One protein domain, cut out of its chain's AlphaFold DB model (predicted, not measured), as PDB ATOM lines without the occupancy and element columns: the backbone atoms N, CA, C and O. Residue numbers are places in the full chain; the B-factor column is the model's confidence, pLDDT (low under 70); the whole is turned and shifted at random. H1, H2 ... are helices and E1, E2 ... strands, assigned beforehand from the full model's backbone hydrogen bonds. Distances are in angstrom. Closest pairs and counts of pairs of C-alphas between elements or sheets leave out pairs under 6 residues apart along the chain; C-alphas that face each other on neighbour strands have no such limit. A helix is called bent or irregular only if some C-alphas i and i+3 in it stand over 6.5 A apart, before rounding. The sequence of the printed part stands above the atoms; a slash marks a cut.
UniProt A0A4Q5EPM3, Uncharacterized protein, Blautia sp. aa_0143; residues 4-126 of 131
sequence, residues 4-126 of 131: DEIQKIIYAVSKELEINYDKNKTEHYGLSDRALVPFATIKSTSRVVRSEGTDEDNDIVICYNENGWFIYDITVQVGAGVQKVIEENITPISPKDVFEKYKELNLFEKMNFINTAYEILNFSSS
ATOM      1  N   ASP A   4      17.389  32.964  12.250       93.94
ATOM      2  CA  ASP A   4      16.810  33.895  13.223       93.94
ATOM      3  C   ASP A   4      17.290  35.332  12.981       93.94
ATOM      4  O   ASP A   4      16.518  36.282  13.116       93.94
ATOM      5  N   GLU A   5      18.558  35.512  12.602       94.50
ATOM      6  CA  GLU A   5      19.123  36.814  12.235       94.50
ATOM      7  C   GLU A   5      18.421  37.390  11.002       94.50
ATOM      8  O   GLU A   5      18.025  38.553  11.016       94.50
ATOM      9  N   ILE A   6      18.184  36.573   9.969       96.00
ATOM     10  CA  ILE A   6      17.472  37.017   8.762       96.00
ATOM     11  C   ILE A   6      16.040  37.438   9.089       96.00
ATOM     12  O   ILE A   6      15.593  38.496   8.653       96.00
ATOM     13  N   GLN A   7      15.319  36.646   9.885       96.69
ATOM     14  CA  GLN A   7      13.953  36.985  10.289       96.69
ATOM     15  C   GLN A   7      13.902  38.296  11.081       96.69
ATOM     16  O   GLN A   7      13.015  39.119  10.849       96.69
ATOM     17  N   LYS A   8      14.874  38.529  11.972       96.19
ATOM     18  CA  LYS A   8      15.007  39.797  12.703       96.19
ATOM     19  C   LYS A   8      15.300  40.972  11.775       96.19
ATOM     20  O   LYS A   8      14.716  42.030  11.979       96.19
ATOM     21  N   ILE A   9      16.152  40.793  10.763       96.44
ATOM     22  CA  ILE A   9      16.442  41.828   9.758       96.44
ATOM     23  C   ILE A   9      15.179  42.168   8.964       96.44
ATOM     24  O   ILE A   9      14.826  43.340   8.877       96.44
ATOM     25  N   ILE A  10      14.466  41.159   8.451       97.81
ATOM     26  CA  ILE A  10      13.207  41.353   7.715       97.81
ATOM     27  C   ILE A  10      12.197  42.095   8.592       97.81
ATOM     28  O   ILE A  10      11.582  43.060   8.145       97.81
ATOM     29  N   TYR A  11      12.043  41.688   9.853       97.06
ATOM     30  CA  TYR A  11      11.150  42.365  10.789       97.06
ATOM     31  C   TYR A  11      11.557  43.829  11.017       97.06
ATOM     32  O   TYR A  11      10.724  44.722  10.875       97.06
ATOM     33  N   ALA A  12      12.828  44.080  11.332       96.00
ATOM     34  CA  ALA A  12      13.336  45.418  11.619       96.00
ATOM     35  C   ALA A  12      13.181  46.359  10.417       96.00
ATOM     36  O   ALA A  12      12.650  47.456  10.575       96.00
ATOM     37  N   VAL A  13      13.573  45.923   9.216       96.94
ATOM     38  CA  VAL A  13      13.450  46.755   8.010       96.94
ATOM     39  C   VAL A  13      11.986  46.989   7.633       96.94
ATOM     40  O   VAL A  13      11.641  48.087   7.213       96.94
ATOM     41  N   SER A  14      11.097  46.014   7.867       97.06
ATOM     42  CA  SER A  14       9.651  46.215   7.680       97.06
ATOM     43  C   SER A  14       9.130  47.341   8.570       97.06
ATOM     44  O   SER A  14       8.408  48.209   8.095       97.06
ATOM     45  N   LYS A  15       9.510  47.343   9.855       95.50
ATOM     46  CA  LYS A  15       9.095  48.377  10.814       95.50
ATOM     47  C   LYS A  15       9.665  49.748  10.496       95.50
ATOM     48  O   LYS A  15       8.974  50.744  10.672       95.50
ATOM     49  N   GLU A  16      10.892  49.793  10.001       94.69
ATOM     50  CA  GLU A  16      11.494  51.041   9.555       94.69
ATOM     51  C   GLU A  16      10.753  51.615   8.337       94.69
ATOM     52  O   GLU A  16      10.410  52.797   8.306       94.69
ATOM     53  N   LEU A  17      10.431  50.768   7.358       95.06
ATOM     54  CA  LEU A  17       9.733  51.187   6.145       95.06
ATOM     55  C   LEU A  17       8.264  51.558   6.385       95.06
ATOM     56  O   LEU A  17       7.787  52.475   5.728       95.06
ATOM     57  N   GLU A  18       7.580  50.967   7.370       94.00
ATOM     58  CA  GLU A  18       6.238  51.416   7.799       94.00
ATOM     59  C   GLU A  18       6.208  52.920   8.154       94.00
ATOM     60  O   GLU A  18       5.173  53.568   8.014       94.00
ATOM     61  N   ILE A  19       7.334  53.485   8.604       91.25
ATOM     62  CA  ILE A  19       7.444  54.882   9.048       91.25
ATOM     63  C   ILE A  19       8.166  55.748   8.007       91.25
ATOM     64  O   ILE A  19       7.840  56.923   7.829       91.25
ATOM     65  N   ASN A  20       9.179  55.196   7.338       91.19
ATOM     66  CA  ASN A  20      10.121  55.946   6.507       91.19
ATOM     67  C   ASN A  20      10.180  55.463   5.049       91.19
ATOM     68  O   ASN A  20      11.179  55.715   4.372       91.19
ATOM     69  N   TYR A  21       9.123  54.822   4.542       92.62
ATOM     70  CA  TYR A  21       9.027  54.386   3.143       92.62
ATOM     71  C   TYR A  21       9.384  55.497   2.145       92.62
ATOM     72  O   TYR A  21      10.263  55.298   1.308       92.62
ATOM     73  N   ASP A  22       8.806  56.693   2.293       90.38
ATOM     74  CA  ASP A  22       9.015  57.800   1.348       90.38
ATOM     75  C   ASP A  22      10.475  58.240   1.192       90.38
ATOM     76  O   ASP A  22      10.839  58.828   0.178       90.38
ATOM     77  N   LYS A  23      11.319  57.968   2.190       87.50
ATOM     78  CA  LYS A  23      12.746  58.321   2.159       87.50
ATOM     79  C   LYS A  23      13.605  57.267   1.477       87.50
ATOM     80  O   LYS A  23      14.718  57.579   1.071       87.50
ATOM     81  N   ASN A  24      13.120  56.031   1.434       88.88
ATOM     82  CA  ASN A  24      13.875  54.874   0.966       88.88
ATOM     83  C   ASN A  24      13.380  54.371  -0.395       88.88
ATOM     84  O   ASN A  24      14.050  53.547  -1.013       88.88
ATOM     85  N   LYS A  25      12.209  54.830  -0.855       90.38
ATOM     86  CA  LYS A  25      11.668  54.469  -2.164       90.38
ATOM     87  C   LYS A  25      12.520  55.043  -3.293       90.38
ATOM     88  O   LYS A  25      12.955  56.192  -3.252       90.38
ATOM     89  N   THR A  26      12.687  54.242  -4.331       88.75
ATOM     90  CA  THR A  26      13.117  54.707  -5.643       88.75
ATOM     91  C   THR A  26      11.886  55.198  -6.383       88.75
ATOM     92  O   THR A  26      10.935  54.437  -6.562       88.75
ATOM     93  N   GLU A  27      11.901  56.461  -6.800       82.19
ATOM     94  CA  GLU A  27      10.904  57.004  -7.722       82.19
ATOM     95  C   GLU A  27      11.237  56.512  -9.138       82.19
ATOM     96  O   GLU A  27      12.372  56.670  -9.589       82.19
ATOM     97  N   HIS A  28      10.257  55.913  -9.818       82.62
ATOM     98  CA  HIS A  28      10.385  55.272 -11.135       82.62
ATOM     99  C   HIS A  28      11.371  54.089 -11.176       82.62
ATOM    100  O   HIS A  28      12.521  54.205 -11.609       82.62
ATOM    101  N   TYR A  29      10.931  52.913 -10.722       80.31
ATOM    102  CA  TYR A  29      11.757  51.708 -10.803       80.31
ATOM    103  C   TYR A  29      11.901  51.196 -12.249       80.31
ATOM    104  O   TYR A  29      10.967  50.648 -12.840       80.31
ATOM    105  N   GLY A  30      13.104  51.337 -12.811       80.62
ATOM    106  CA  GLY A  30      13.399  50.925 -14.183       80.62
ATOM    107  C   GLY A  30      12.659  51.801 -15.196       80.62
ATOM    108  O   GLY A  30      12.902  53.001 -15.266       80.62
ATOM    109  N   LEU A  31      11.768  51.194 -15.984       81.75
ATOM    110  CA  LEU A  31      10.857  51.902 -16.898       81.75
ATOM    111  C   LEU A  31       9.432  52.039 -16.336       81.75
ATOM    112  O   LEU A  31       8.552  52.553 -17.021       81.75
ATOM    113  N   SER A  32       9.191  51.542 -15.121       82.38
ATOM    114  CA  SER A  32       7.896  51.632 -14.454       82.38
ATOM    115  C   SER A  32       7.761  52.950 -13.702       82.38
ATOM    116  O   SER A  32       8.698  53.386 -13.041       82.38
ATOM    117  N   ASP A  33       6.563  53.536 -13.710       82.81
ATOM    118  CA  ASP A  33       6.223  54.721 -12.909       82.81
ATOM    119  C   ASP A  33       5.947  54.400 -11.430       82.81
ATOM    120  O   ASP A  33       5.427  55.224 -10.676       82.81
ATOM    121  N   ARG A  34       6.276  53.183 -10.982       87.38
ATOM    122  CA  ARG A  34       6.064  52.765  -9.598       87.38
ATOM    123  C   ARG A  34       7.182  53.244  -8.693       87.38
ATOM    124  O   ARG A  34       8.361  53.001  -8.949       87.38
ATOM    125  N   ALA A  35       6.768  53.817  -7.569       92.69
ATOM    126  CA  ALA A  35       7.642  54.022  -6.438       92.69
ATOM    127  C   ALA A  35       7.700  52.743  -5.590       92.69
ATOM    128  O   ALA A  35       6.668  52.177  -5.221       92.69
ATOM    129  N   LEU A  36       8.901  52.251  -5.294       95.25
ATOM    130  CA  LEU A  36       9.104  51.033  -4.500       95.25
ATOM    131  C   LEU A  36      10.530  50.961  -3.950       95.25
ATOM    132  O   LEU A  36      11.413  51.695  -4.382       95.25
ATOM    133  N   VAL A  37      10.751  50.058  -2.999       96.50
ATOM    134  CA  VAL A  37      12.084  49.690  -2.511       96.50
ATOM    135  C   VAL A  37      12.409  48.287  -3.031       96.50
ATOM    136  O   VAL A  37      11.774  47.328  -2.581       96.50
ATOM    137  N   PRO A  38      13.349  48.131  -3.976       96.38
ATOM    138  CA  PRO A  38      13.756  46.827  -4.480       96.38
ATOM    139  C   PRO A  38      14.796  46.204  -3.542       96.38
ATOM    140  O   PRO A  38      15.766  46.856  -3.161       96.38
ATOM    141  N   PHE A  39      14.620  44.937  -3.173       97.38
ATOM    142  CA  PHE A  39      15.546  44.242  -2.274       97.38
ATOM    143  C   PHE A  39      16.442  43.236  -2.991       97.38
ATOM    144  O   PHE A  39      17.646  43.220  -2.749       97.38
ATOM    145  N   ALA A  40      15.868  42.368  -3.824       97.38
ATOM    146  CA  ALA A  40      16.628  41.328  -4.514       97.38
ATOM    147  C   ALA A  40      15.864  40.753  -5.702       97.38
ATOM    148  O   ALA A  40      14.640  40.591  -5.645       97.38
ATOM    149  N   THR A  41      16.598  40.365  -6.737       96.69
ATOM    150  CA  THR A  41      16.051  39.717  -7.925       96.69
ATOM    151  C   THR A  41      15.951  38.211  -7.694       96.69
ATOM    152  O   THR A  41      16.928  37.529  -7.401       96.69
ATOM    153  N   ILE A  42      14.749  37.658  -7.832       95.69
ATOM    154  CA  ILE A  42      14.493  36.213  -7.789       95.69
ATOM    155  C   ILE A  42      14.906  35.574  -9.113       95.69
ATOM    156  O   ILE A  42      15.521  34.506  -9.138       95.69
ATOM    157  N   LYS A  43      14.529  36.213 -10.220       93.81
ATOM    158  CA  LYS A  43      14.746  35.717 -11.576       93.81
ATOM    159  C   LYS A  43      14.879  36.899 -12.525       93.81
ATOM    160  O   LYS A  43      14.122  37.850 -12.404       93.81
ATOM    161  N   SER A  44      15.802  36.790 -13.472       92.69
ATOM    162  CA  SER A  44      15.946  37.715 -14.592       92.69
ATOM    163  C   SER A  44      16.135  36.899 -15.864       92.69
ATOM    164  O   SER A  44      16.926  35.947 -15.886       92.69
ATOM    165  N   THR A  45      15.356  37.198 -16.898       91.81
ATOM    166  CA  THR A  45      15.409  36.518 -18.194       91.81
ATOM    167  C   THR A  45      15.242  37.515 -19.323       91.81
ATOM    168  O   THR A  45      14.425  38.413 -19.218       91.81
ATOM    169  N   SER A  46      15.964  37.306 -20.421       89.31
ATOM    170  CA  SER A  46      15.890  38.149 -21.614       89.31
ATOM    171  C   SER A  46      15.565  37.305 -22.843       89.31
ATOM    172  O   SER A  46      16.015  36.154 -22.947       89.31
ATOM    173  N   ARG A  47      14.783  37.850 -23.779       88.94
ATOM    174  CA  ARG A  47      14.521  37.229 -25.085       88.94
ATOM    175  C   ARG A  47      14.548  38.249 -26.219       88.94
ATOM    176  O   ARG A  47      14.003  39.335 -26.102       88.94
ATOM    177  N   VAL A  48      15.091  37.835 -27.362       84.06
ATOM    178  CA  VAL A  48      15.150  38.668 -28.573       84.06
ATOM    179  C   VAL A  48      13.846  38.577 -29.367       84.06
ATOM    180  O   VAL A  48      13.453  37.488 -29.809       84.06
ATOM    181  N   VAL A  49      13.224  39.719 -29.654       79.75
ATOM    182  CA  VAL A  49      12.051  39.858 -30.527       79.75
ATOM    183  C   VAL A  49      12.512  40.212 -31.943       79.75
ATOM    184  O   VAL A  49      12.644  41.367 -32.355       79.75
ATOM    185  N   ARG A  50      12.771  39.162 -32.733       67.38
ATOM    186  CA  ARG A  50      13.416  39.255 -34.059       67.38
ATOM    187  C   ARG A  50      12.663  40.092 -35.097       67.38
ATOM    188  O   ARG A  50      13.290  40.557 -36.042       67.38
ATOM    189  N   SER A  51      11.349  40.244 -34.967       69.50
ATOM    190  CA  SER A  51      10.538  41.023 -35.910       69.50
ATOM    191  C   SER A  51      10.712  42.533 -35.754       69.50
ATOM    192  O   SER A  51      10.503  43.256 -36.722       69.50
ATOM    193  N   GLU A  52      11.103  43.004 -34.567       66.06
ATOM    194  CA  GLU A  52      11.204  44.435 -34.251       66.06
ATOM    195  C   GLU A  52      12.643  44.887 -33.958       66.06
ATOM    196  O   GLU A  52      12.902  46.084 -33.884       66.06
ATOM    197  N   GLY A  53      13.595  43.953 -33.824       80.62
ATOM    198  CA  GLY A  53      14.970  44.283 -33.426       80.62
ATOM    199  C   GLY A  53      15.051  44.802 -31.988       80.62
ATOM    200  O   GLY A  53      15.917  45.617 -31.672       80.62
ATOM    201  N   THR A  54      14.113  44.361 -31.153       84.56
ATOM    202  CA  THR A  54      13.974  44.708 -29.739       84.56
ATOM    203  C   THR A  54      14.192  43.468 -28.881       84.56
ATOM    204  O   THR A  54      14.010  42.343 -29.351       84.56
ATOM    205  N   ASP A  55      14.558  43.678 -27.627       89.12
ATOM    206  CA  ASP A  55      14.671  42.650 -26.603       89.12
ATOM    207  C   ASP A  55      13.574  42.861 -25.558       89.12
ATOM    208  O   ASP A  55      13.153  43.989 -25.287       89.12
ATOM    209  N   GLU A  56      13.082  41.761 -25.002       92.00
ATOM    210  CA  GLU A  56      12.171  41.760 -23.867       92.00
ATOM    211  C   GLU A  56      12.876  41.179 -22.649       92.00
ATOM    212  O   GLU A  56      13.280  40.010 -22.658       92.00
ATOM    213  N   ASP A  57      12.975  41.989 -21.604       91.62
ATOM    214  CA  ASP A  57      13.590  41.631 -20.335       91.62
ATOM    215  C   ASP A  57      12.498  41.472 -19.281       91.62
ATOM    216  O   ASP A  57      11.706  42.385 -19.052       91.62
ATOM    217  N   ASN A  58      12.443  40.294 -18.666       94.50
ATOM    218  CA  ASN A  58      11.540  39.958 -17.576       94.50
ATOM    219  C   ASN A  58      12.328  39.784 -16.277       94.50
ATOM    220  O   ASN A  58      13.171  38.885 -16.182       94.50
ATOM    221  N   ASP A  59      11.983  40.593 -15.281       94.56
ATOM    222  CA  ASP A  59      12.560  40.571 -13.945       94.56
ATOM    223  C   ASP A  59      11.484  40.292 -12.894       94.56
ATOM    224  O   ASP A  59      10.424  40.914 -12.867       94.56
ATOM    225  N   ILE A  60      11.793  39.373 -11.979       96.56
ATOM    226  CA  ILE A  60      10.974  39.056 -10.810       96.56
ATOM    227  C   ILE A  60      11.758  39.460  -9.568       96.56
ATOM    228  O   ILE A  60      12.815  38.888  -9.295       96.56
ATOM    229  N   VAL A  61      11.243  40.414  -8.798       97.12
ATOM    230  CA  VAL A  61      11.973  41.112  -7.731       97.12
ATOM    231  C   VAL A  61      11.171  41.100  -6.428       97.12
ATOM    232  O   VAL A  61       9.949  41.249  -6.430       97.12
ATOM    233  N   ILE A  62      11.850  40.919  -5.293       98.19
ATOM    234  CA  ILE A  62      11.274  41.139  -3.959       98.19
ATOM    235  C   ILE A  62      11.312  42.638  -3.674       98.19
ATOM    236  O   ILE A  62      12.394  43.227  -3.637       98.19
ATOM    237  N   CYS A  63      10.151  43.239  -3.425       97.69
ATOM    238  CA  CYS A  63      10.012  44.676  -3.226       97.69
ATOM    239  C   CYS A  63       9.181  45.012  -1.980       97.69
ATOM    240  O   CYS A  63       8.432  44.183  -1.454       97.69
ATOM    241  N   TYR A  64       9.291  46.263  -1.536       98.06
ATOM    242  CA  TYR A  64       8.440  46.864  -0.509       98.06
ATOM    243  C   TYR A  64       7.806  48.162  -1.028       98.06
ATOM    244  O   TYR A  64       8.475  48.962  -1.688       98.06
ATOM    245  N   ASN A  65       6.521  48.377  -0.750       95.88
ATOM    246  CA  ASN A  65       5.815  49.633  -1.017       95.88
ATOM    247  C   ASN A  65       4.976  50.061   0.199       95.88
ATOM    248  O   ASN A  65       5.017  49.422   1.245       95.88
ATOM    249  N   GLU A  66       4.187  51.122   0.056       93.81
ATOM    250  CA  GLU A  66       3.275  51.624   1.096       93.81
ATOM    251  C   GLU A  66       2.301  50.570   1.667       93.81
ATOM    252  O   GLU A  66       1.841  50.706   2.799       93.81
ATOM    253  N   ASN A  67       2.017  49.498   0.920       95.06
ATOM    254  CA  ASN A  67       1.129  48.406   1.325       95.06
ATOM    255  C   ASN A  67       1.886  47.191   1.899       95.06
ATOM    256  O   ASN A  67       1.261  46.193   2.264       95.06
ATOM    257  N   GLY A  68       3.217  47.257   1.987       97.38
ATOM    258  CA  GLY A  68       4.076  46.206   2.522       97.38
ATOM    259  C   GLY A  68       4.875  45.453   1.458       97.38
ATOM    260  O   GLY A  68       5.220  45.985   0.402       97.38
ATOM    261  N   TRP A  69       5.216  44.202   1.766       98.50
ATOM    262  CA  TRP A  69       6.028  43.352   0.896       98.50
ATOM    263  C   TRP A  69       5.229  42.795  -0.278       98.50
ATOM    264  O   TRP A  69       4.088  42.350  -0.132       98.50
ATOM    265  N   PHE A  70       5.866  42.739  -1.442       98.38
ATOM    266  CA  PHE A  70       5.298  42.134  -2.637       98.38
ATOM    267  C   PHE A  70       6.389  41.572  -3.550       98.38
ATOM    268  O   PHE A  70       7.549  41.983  -3.497       98.38
ATOM    269  N   ILE A  71       6.004  40.628  -4.400       98.12
ATOM    270  CA  ILE A  71       6.781  40.251  -5.578       98.12
ATOM    271  C   ILE A  71       6.340  41.132  -6.733       98.12
ATOM    272  O   ILE A  71       5.141  41.213  -7.025       98.12
ATOM    273  N   TYR A  72       7.312  41.770  -7.372       96.94
ATOM    274  CA  TYR A  72       7.121  42.522  -8.596       96.94
ATOM    275  C   TYR A  72       7.627  41.704  -9.776       96.94
ATOM    276  O   TYR A  72       8.799  41.346  -9.807       96.94
ATOM    277  N   ASP A  73       6.738  41.386 -10.706       96.38
ATOM    278  CA  ASP A  73       7.058  40.728 -11.970       96.38
ATOM    279  C   ASP A  73       6.865  41.769 -13.070       96.38
ATOM    280  O   ASP A  73       5.747  42.242 -13.276       96.38
ATOM    281  N   ILE A  74       7.953  42.202 -13.695       95.06
ATOM    282  CA  ILE A  74       7.944  43.256 -14.704       95.06
ATOM    283  C   ILE A  74       8.606  42.749 -15.973       95.06
ATOM    284  O   ILE A  74       9.697  42.187 -15.939       95.06
ATOM    285  N   THR A  75       7.955  42.998 -17.103       94.50
ATOM    286  CA  THR A  75       8.540  42.797 -18.422       94.50
ATOM    287  C   THR A  75       8.636  44.126 -19.151       94.50
ATOM    288  O   THR A  75       7.638  44.833 -19.338       94.50
ATOM    289  N   VAL A  76       9.843  44.459 -19.592       92.38
ATOM    290  CA  VAL A  76      10.138  45.654 -20.378       92.38
ATOM    291  C   VAL A  76      10.591  45.277 -21.777       92.38
ATOM    292  O   VAL A  76      11.214  44.242 -21.977       92.38
ATOM    293  N   GLN A  77      10.287  46.134 -22.746       91.56
ATOM    294  CA  GLN A  77      10.759  46.007 -24.117       91.56
ATOM    295  C   GLN A  77      11.719  47.155 -24.429       91.56
ATOM    296  O   GLN A  77      11.349  48.328 -24.289       91.56
ATOM    297  N   VAL A  78      12.934  46.816 -24.865       89.19
ATOM    298  CA  VAL A  78      14.023  47.762 -25.132       89.19
ATOM    299  C   VAL A  78      14.685  47.504 -26.488       89.19
ATOM    300  O   VAL A  78      14.786  46.373 -26.944       89.19
ATOM    301  N   GLY A  79      15.155  48.558 -27.157       86.62
ATOM    302  CA  GLY A  79      15.878  48.459 -28.435       86.62
ATOM    303  C   GLY A  79      15.137  49.124 -29.593       86.62
ATOM    304  O   GLY A  79      13.988  49.519 -29.451       86.62
ATOM    305  N   ALA A  80      15.809  49.328 -30.730       85.75
ATOM    306  CA  ALA A  80      15.242  49.984 -31.922       85.75
ATOM    307  C   ALA A  80      14.485  51.316 -31.655       85.75
ATOM    308  O   ALA A  80      13.563  51.676 -32.382       85.75
ATOM    309  N   GLY A  81      14.869  52.060 -30.607       83.88
ATOM    310  CA  GLY A  81      14.188  53.291 -30.176       83.88
ATOM    311  C   GLY A  81      12.932  53.083 -29.315       83.88
ATOM    312  O   GLY A  81      12.306  54.061 -28.917       83.88
ATOM    313  N   VAL A  82      12.575  51.838 -28.999       85.19
ATOM    314  CA  VAL A  82      11.506  51.449 -28.073       85.19
ATOM    315  C   VAL A  82      12.082  51.281 -26.668       85.19
ATOM    316  O   VAL A  82      13.107  50.625 -26.486       85.19
ATOM    317  N   GLN A  83      11.414  51.879 -25.681       89.38
ATOM    318  CA  GLN A  83      11.619  51.652 -24.249       89.38
ATOM    319  C   GLN A  83      10.261  51.773 -23.561       89.38
ATOM    320  O   GLN A  83       9.720  52.874 -23.453       89.38
ATOM    321  N   LYS A  84       9.665  50.650 -23.159       90.19
ATOM    322  CA  LYS A  84       8.364  50.649 -22.472       90.19
ATOM    323  C   LYS A  84       8.193  49.425 -21.584       90.19
ATOM    324  O   LYS A  84       8.746  48.365 -21.870       90.19
ATOM    325  N   VAL A  85       7.360  49.557 -20.561       91.88
ATOM    326  CA  VAL A  85       6.795  48.409 -19.841       91.88
ATOM    327  C   VAL A  85       5.728  47.766 -20.724       91.88
ATOM    328  O   VAL A  85       4.879  48.471 -21.274       91.88
ATOM    329  N   ILE A  86       5.787  46.446 -20.892       92.06
ATOM    330  CA  ILE A  86       4.787  45.687 -21.660       92.06
ATOM    331  C   ILE A  86       3.875  44.853 -20.767       92.06
ATOM    332  O   ILE A  86       2.704  44.675 -21.097       92.06
ATOM    333  N   GLU A  87       4.383  44.391 -19.629       92.75
ATOM    334  CA  GLU A  87       3.611  43.640 -18.650       92.75
ATOM    335  C   GLU A  87       4.139  43.933 -17.251       92.75
ATOM    336  O   GLU A  87       5.346  44.048 -17.040       92.75
ATOM    337  N   GLU A  88       3.228  44.053 -16.292       94.00
ATOM    338  CA  GLU A  88       3.581  44.111 -14.884       94.00
ATOM    339  C   GLU A  88       2.531  43.409 -14.025       94.00
ATOM    340  O   GLU A  88       1.326  43.525 -14.259       94.00
ATOM    341  N   ASN A  89       2.993  42.703 -12.999       95.44
ATOM    342  CA  ASN A  89       2.147  42.039 -12.025       95.44
ATOM    343  C   ASN A  89       2.702  42.205 -10.607       95.44
ATOM    344  O   ASN A  89       3.912  42.207 -10.369       95.44
ATOM    345  N   ILE A  90       1.790  42.336  -9.644       95.75
ATOM    346  CA  ILE A  90       2.107  42.507  -8.227       95.75
ATOM    347  C   ILE A  90       1.437  41.398  -7.441       95.75
ATOM    348  O   ILE A  90       0.218  41.239  -7.472       95.75
ATOM    349  N   THR A  91       2.240  40.669  -6.674       98.06
ATOM    350  CA  THR A  91       1.740  39.653  -5.746       98.06
ATOM    351  C   THR A  91       2.132  40.037  -4.321       98.06
ATOM    352  O   THR A  91       3.312  39.926  -3.986       98.06
ATOM    353  N   PRO A  92       1.194  40.494  -3.469       98.25
ATOM    354  CA  PRO A  92       1.477  40.754  -2.059       98.25
ATOM    355  C   PRO A  92       1.971  39.491  -1.352       98.25
ATOM    356  O   PRO A  92       1.451  38.401  -1.594       98.25
ATOM    357  N   ILE A  93       2.951  39.639  -0.463       98.31
ATOM    358  CA  ILE A  93       3.528  38.525   0.295       98.31
ATOM    359  C   ILE A  93       3.706  38.893   1.767       98.31
ATOM    360  O   ILE A  93       3.870  40.058   2.126       98.31
ATOM    361  N   SER A  94       3.678  37.896   2.649       97.94
ATOM    362  CA  SER A  94       3.940  38.119   4.072       97.94
ATOM    363  C   SER A  94       5.448  38.180   4.369       97.94
ATOM    364  O   SER A  94       6.251  37.641   3.606       97.94
ATOM    365  N   PRO A  95       5.875  38.722   5.526       97.12
ATOM    366  CA  PRO A  95       7.275  38.644   5.959       97.12
ATOM    367  C   PRO A  95       7.821  37.210   6.042       97.12
ATOM    368  O   PRO A  95       9.012  36.976   5.835       97.12
ATOM    369  N   LYS A  96       6.952  36.229   6.325       97.06
ATOM    370  CA  LYS A  96       7.325  34.812   6.309       97.06
ATOM    371  C   LYS A  96       7.659  34.355   4.888       97.06
ATOM    372  O   LYS A  96       8.662  33.678   4.697       97.06
ATOM    373  N   ASP A  97       6.863  34.758   3.905       98.00
ATOM    374  CA  ASP A  97       7.097  34.421   2.499       98.00
ATOM    375  C   ASP A  97       8.367  35.097   1.966       98.00
ATOM    376  O   ASP A  97       9.120  34.471   1.224       98.00
ATOM    377  N   VAL A  98       8.670  36.327   2.405       98.19
ATOM    378  CA  VAL A  98       9.952  37.003   2.114       98.19
ATOM    379  C   VAL A  98      11.128  36.158   2.601       98.19
ATOM    380  O   VAL A  98      12.091  35.961   1.865       98.19
ATOM    381  N   PHE A  99      11.049  35.616   3.820       97.94
ATOM    382  CA  PHE A  99      12.089  34.739   4.358       97.94
ATOM    383  C   PHE A  99      12.233  33.436   3.556       97.94
ATOM    384  O   PHE A  99      13.353  33.002   3.279       97.94
ATOM    385  N   GLU A 100      11.120  32.815   3.158       97.75
ATOM    386  CA  GLU A 100      11.155  31.630   2.296       97.75
ATOM    387  C   GLU A 100      11.818  31.945   0.950       97.75
ATOM    388  O   GLU A 100      12.751  31.243   0.552       97.75
ATOM    389  N   LYS A 101      11.448  33.062   0.313       97.50
ATOM    390  CA  LYS A 101      12.063  33.515  -0.941       97.50
ATOM    391  C   LYS A 101      13.536  33.859  -0.785       97.50
ATOM    392  O   LYS A 101      14.340  33.446  -1.614       97.50
ATOM    393  N   TYR A 102      13.922  34.511   0.308       97.25
ATOM    394  CA  TYR A 102      15.320  34.803   0.613       97.25
ATOM    395  C   TYR A 102      16.179  33.533   0.644       97.25
ATOM    396  O   TYR A 102      17.312  33.539   0.164       97.25
ATOM    397  N   LYS A 103      15.667  32.414   1.175       96.12
ATOM    398  CA  LYS A 103      16.422  31.150   1.203       96.12
ATOM    399  C   LYS A 103      16.693  30.599  -0.197       96.12
ATOM    400  O   LYS A 103      17.775  30.044  -0.404       96.12
ATOM    401  N   GLU A 104      15.755  30.790  -1.123       96.00
ATOM    402  CA  GLU A 104      15.837  30.362  -2.528       96.00
ATOM    403  C   GLU A 104      16.828  31.205  -3.352       96.00
ATOM    404  O   GLU A 104      17.333  30.728  -4.368       96.00
ATOM    405  N   LEU A 105      17.154  32.424  -2.908       96.56
ATOM    406  CA  LEU A 105      18.077  33.316  -3.611       96.56
ATOM    407  C   LEU A 105      19.494  32.734  -3.731       96.56
ATOM    408  O   LEU A 105      20.016  32.058  -2.829       96.56
ATOM    409  N   ASN A 106      20.161  33.076  -4.835       95.81
ATOM    410  CA  ASN A 106      21.594  32.845  -4.989       95.81
ATOM    411  C   ASN A 106      22.399  33.743  -4.020       95.81
ATOM    412  O   ASN A 106      21.857  34.637  -3.372       95.81
ATOM    413  N   LEU A 107      23.706  33.494  -3.886       96.31
ATOM    414  CA  LEU A 107      24.544  34.227  -2.929       96.31
ATOM    415  C   LEU A 107      24.571  35.739  -3.192       96.31
ATOM    416  O   LEU A 107      24.519  36.516  -2.243       96.31
ATOM    417  N   PHE A 108      24.650  36.144  -4.458       96.50
ATOM    418  CA  PHE A 108      24.714  37.551  -4.840       96.50
ATOM    419  C   PHE A 108      23.430  38.284  -4.439       96.50
ATOM    420  O   PHE A 108      23.480  39.308  -3.767       96.50
ATOM    421  N   GLU A 109      22.277  37.687  -4.721       97.50
ATOM    422  CA  GLU A 109      20.977  38.269  -4.384       97.50
ATOM    423  C   GLU A 109      20.700  38.268  -2.878       97.50
ATOM    424  O   GLU A 109      20.097  39.200  -2.350       97.50
ATOM    425  N   LYS A 110      21.227  37.282  -2.140       97.56
ATOM    426  CA  LYS A 110      21.248  37.333  -0.669       97.56
ATOM    427  C   LYS A 110      22.051  38.527  -0.160       97.56
ATOM    428  O   LYS A 110      21.624  39.180   0.787       97.56
ATOM    429  N   MET A 111      23.206  38.813  -0.764       97.00
ATOM    430  CA  MET A 111      24.026  39.965  -0.381       97.00
ATOM    431  C   MET A 111      23.335  41.287  -0.710       97.00
ATOM    432  O   MET A 111      23.325  42.162   0.152       97.00
ATOM    433  N   ASN A 112      22.708  41.407  -1.884       97.00
ATOM    434  CA  ASN A 112      21.923  42.588  -2.256       97.00
ATOM    435  C   ASN A 112      20.800  42.845  -1.251       97.00
ATOM    436  O   ASN A 112      20.721  43.937  -0.694       97.00
ATOM    437  N   PHE A 113      20.021  41.808  -0.922       98.19
ATOM    438  CA  PHE A 113      18.941  41.910   0.059       98.19
ATOM    439  C   PHE A 113      19.435  42.481   1.394       98.19
ATOM    440  O   PHE A 113      18.831  43.388   1.968       98.19
ATOM    441  N   ILE A 114      20.544  41.935   1.904       97.38
ATOM    442  CA  ILE A 114      21.111  42.335   3.194       97.38
ATOM    443  C   ILE A 114      21.726  43.729   3.127       97.38
ATOM    444  O   ILE A 114      21.572  44.484   4.084       97.38
ATOM    445  N   ASN A 115      22.386  44.081   2.024       96.12
ATOM    446  CA  ASN A 115      22.948  45.413   1.832       96.12
ATOM    447  C   ASN A 115      21.845  46.474   1.854       96.12
ATOM    448  O   ASN A 115      21.917  47.402   2.654       96.12
ATOM    449  N   THR A 116      20.779  46.281   1.074       96.50
ATOM    450  CA  THR A 116      19.624  47.187   1.056       96.50
ATOM    451  C   THR A 116      18.992  47.310   2.442       96.50
ATOM    452  O   THR A 116      18.757  48.415   2.929       96.50
ATOM    453  N   ALA A 117      18.763  46.184   3.129       96.56
ATOM    454  CA  ALA A 117      18.223  46.210   4.486       96.56
ATOM    455  C   ALA A 117      19.131  46.983   5.456       96.56
ATOM    456  O   ALA A 117      18.644  47.749   6.288       96.56
ATOM    457  N   TYR A 118      20.447  46.800   5.347       93.69
ATOM    458  CA  TYR A 118      21.415  47.492   6.184       93.69
ATOM    459  C   TYR A 118      21.448  48.994   5.911       93.69
ATOM    460  O   TYR A 118      21.452  49.764   6.867       93.69
ATOM    461  N   GLU A 119      21.428  49.425   4.649       93.00
ATOM    462  CA  GLU A 119      21.387  50.844   4.282       93.00
ATOM    463  C   GLU A 119      20.184  51.538   4.933       93.00
ATOM    464  O   GLU A 119      20.361  52.515   5.664       93.00
ATOM    465  N   ILE A 120      18.988  50.962   4.785       93.69
ATOM    466  CA  ILE A 120      17.742  51.482   5.372       93.69
ATOM    467  C   ILE A 120      17.850  51.602   6.903       93.69
ATOM    468  O   ILE A 120      17.491  52.624   7.496       93.69
ATOM    469  N   LEU A 121      18.383  50.574   7.567       91.56
ATOM    470  CA  LEU A 121      18.521  50.565   9.026       91.56
ATOM    471  C   LEU A 121      19.630  51.514   9.522       91.56
ATOM    472  O   LEU A 121      19.485  52.137  10.576       91.56
ATOM    473  N   ASN A 122      20.722  51.672   8.771       83.81
ATOM    474  CA  ASN A 122      21.854  52.528   9.137       83.81
ATOM    475  C   ASN A 122      21.547  54.028   8.975       83.81
ATOM    476  O   ASN A 122      21.978  54.857   9.785       83.81
ATOM    477  N   PHE A 123      20.744  54.401   7.976       64.62
ATOM    478  CA  PHE A 123      20.221  55.770   7.884       64.62
ATOM    479  C   PHE A 123      19.401  56.159   9.119       64.62
ATOM    480  O   PHE A 123      19.386  57.322   9.533       64.62
ATOM    481  N   SER A 124      18.757  55.176   9.739       60.16
ATOM    482  CA  SER A 124      17.854  55.370  10.872       60.16
ATOM    483  C   SER A 124      18.614  55.488  12.194       60.16
ATOM    484  O   SER A 124      18.314  56.370  13.002       60.16
ATOM    485  N   SER A 125      19.673  54.693  12.384       60.44
ATOM    486  CA  SER A 125      20.555  54.780  13.560       60.44
ATOM    487  C   SER A 125      21.296  56.120  13.651       60.44
ATOM    488  O   SER A 125      21.446  56.673  14.742       60.44
ATOM    489  N   SER A 126      21.681  56.700  12.510       56.62
ATOM    490  CA  SER A 126      22.400  57.980  12.438       56.62
ATOM    491  C   SER A 126      21.601  59.165  13.007       56.62
ATOM    492  O   SER A 126      22.188  60.151  13.447       56.62
TER     493      SER A 126
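AT A GLANCE: This is residues 4 to 126 of the 131 residues of an uncharacterized protein of Blautia sp. aa_0143 (UniProt A0A4Q5EPM3). A long four-stranded sheet, E1 to E4, bends sharply near one end, where three helices cluster, while its other end, with the turn at residues 50 to 53, reaches far from them. H1 and H2 cover the bent end, and H3 packs on the first part of E1. The 123 printed residues have three named helices and four named strands, in the order H1 E1 E2 E3 E4 H2 H3, of mixed class; the sheet, E1-E2-E3-E4, is antiparallel. The whole is compact, with a radius of gyration of the C-alphas of 15.6 A, yet elongated, spanning 50 by 28 by 23 A.

HOW THE PARTS SIT: Look first at E1, residues 37 to 49, E2, 54 to 65, E3, 68 to 79, and E4, 82 to 92: a meander of hairpins, each strand the antiparallel neighbour of the one before. Between them find N 45 and O 58 at 2.9 A, N 61 and O 72 at 2.8 A, and N 73 and O 89 at 3.0 A. E1 bends by 85 degrees at residue 40, E2 by 74 degrees at residue 62. H1, residues 4 to 24, and H2, residues 95 to 104, are on one face, making two layers, helices on one face of a sheet. H3, residues 107 to 126, is on the sheet but over none of its strands; its closest C-alphas to E1 are Phe 113 and Phe 39, 4.7 A. With residues 117 to 124 alone H3 touches H1, closest at C-alphas Ala 117 and Val 13, 6.0 A, a steep tilt of 58 degrees. Within hydrogen-bond range are all O i to N i+4 pairs of H2, 13 of 17 in H1 and 15 of 16 in H3.

IN THESE COORDINATES: Find C-alpha 4 at (16.810, 33.895, 13.223); H1 spans 24.5 A and is irregular, C-alphas 19 and 22 being 8.4 A apart. E1, E2, E3 and E4 span 29.7, 30.3, 33.2 and 29.9 A, H2 14.6 A. H3 spans 28.4 A to C-alpha 126 at (22.400, 57.980, 12.438).

THE WHOLE: The C-alphas farthest apart, Ser 51 and Ser 126, are 52.6 A apart. The printed part has no cut; the link from H1 to E1 is long. Residues 50 to 52 and 123 to 126 have pLDDT under 70.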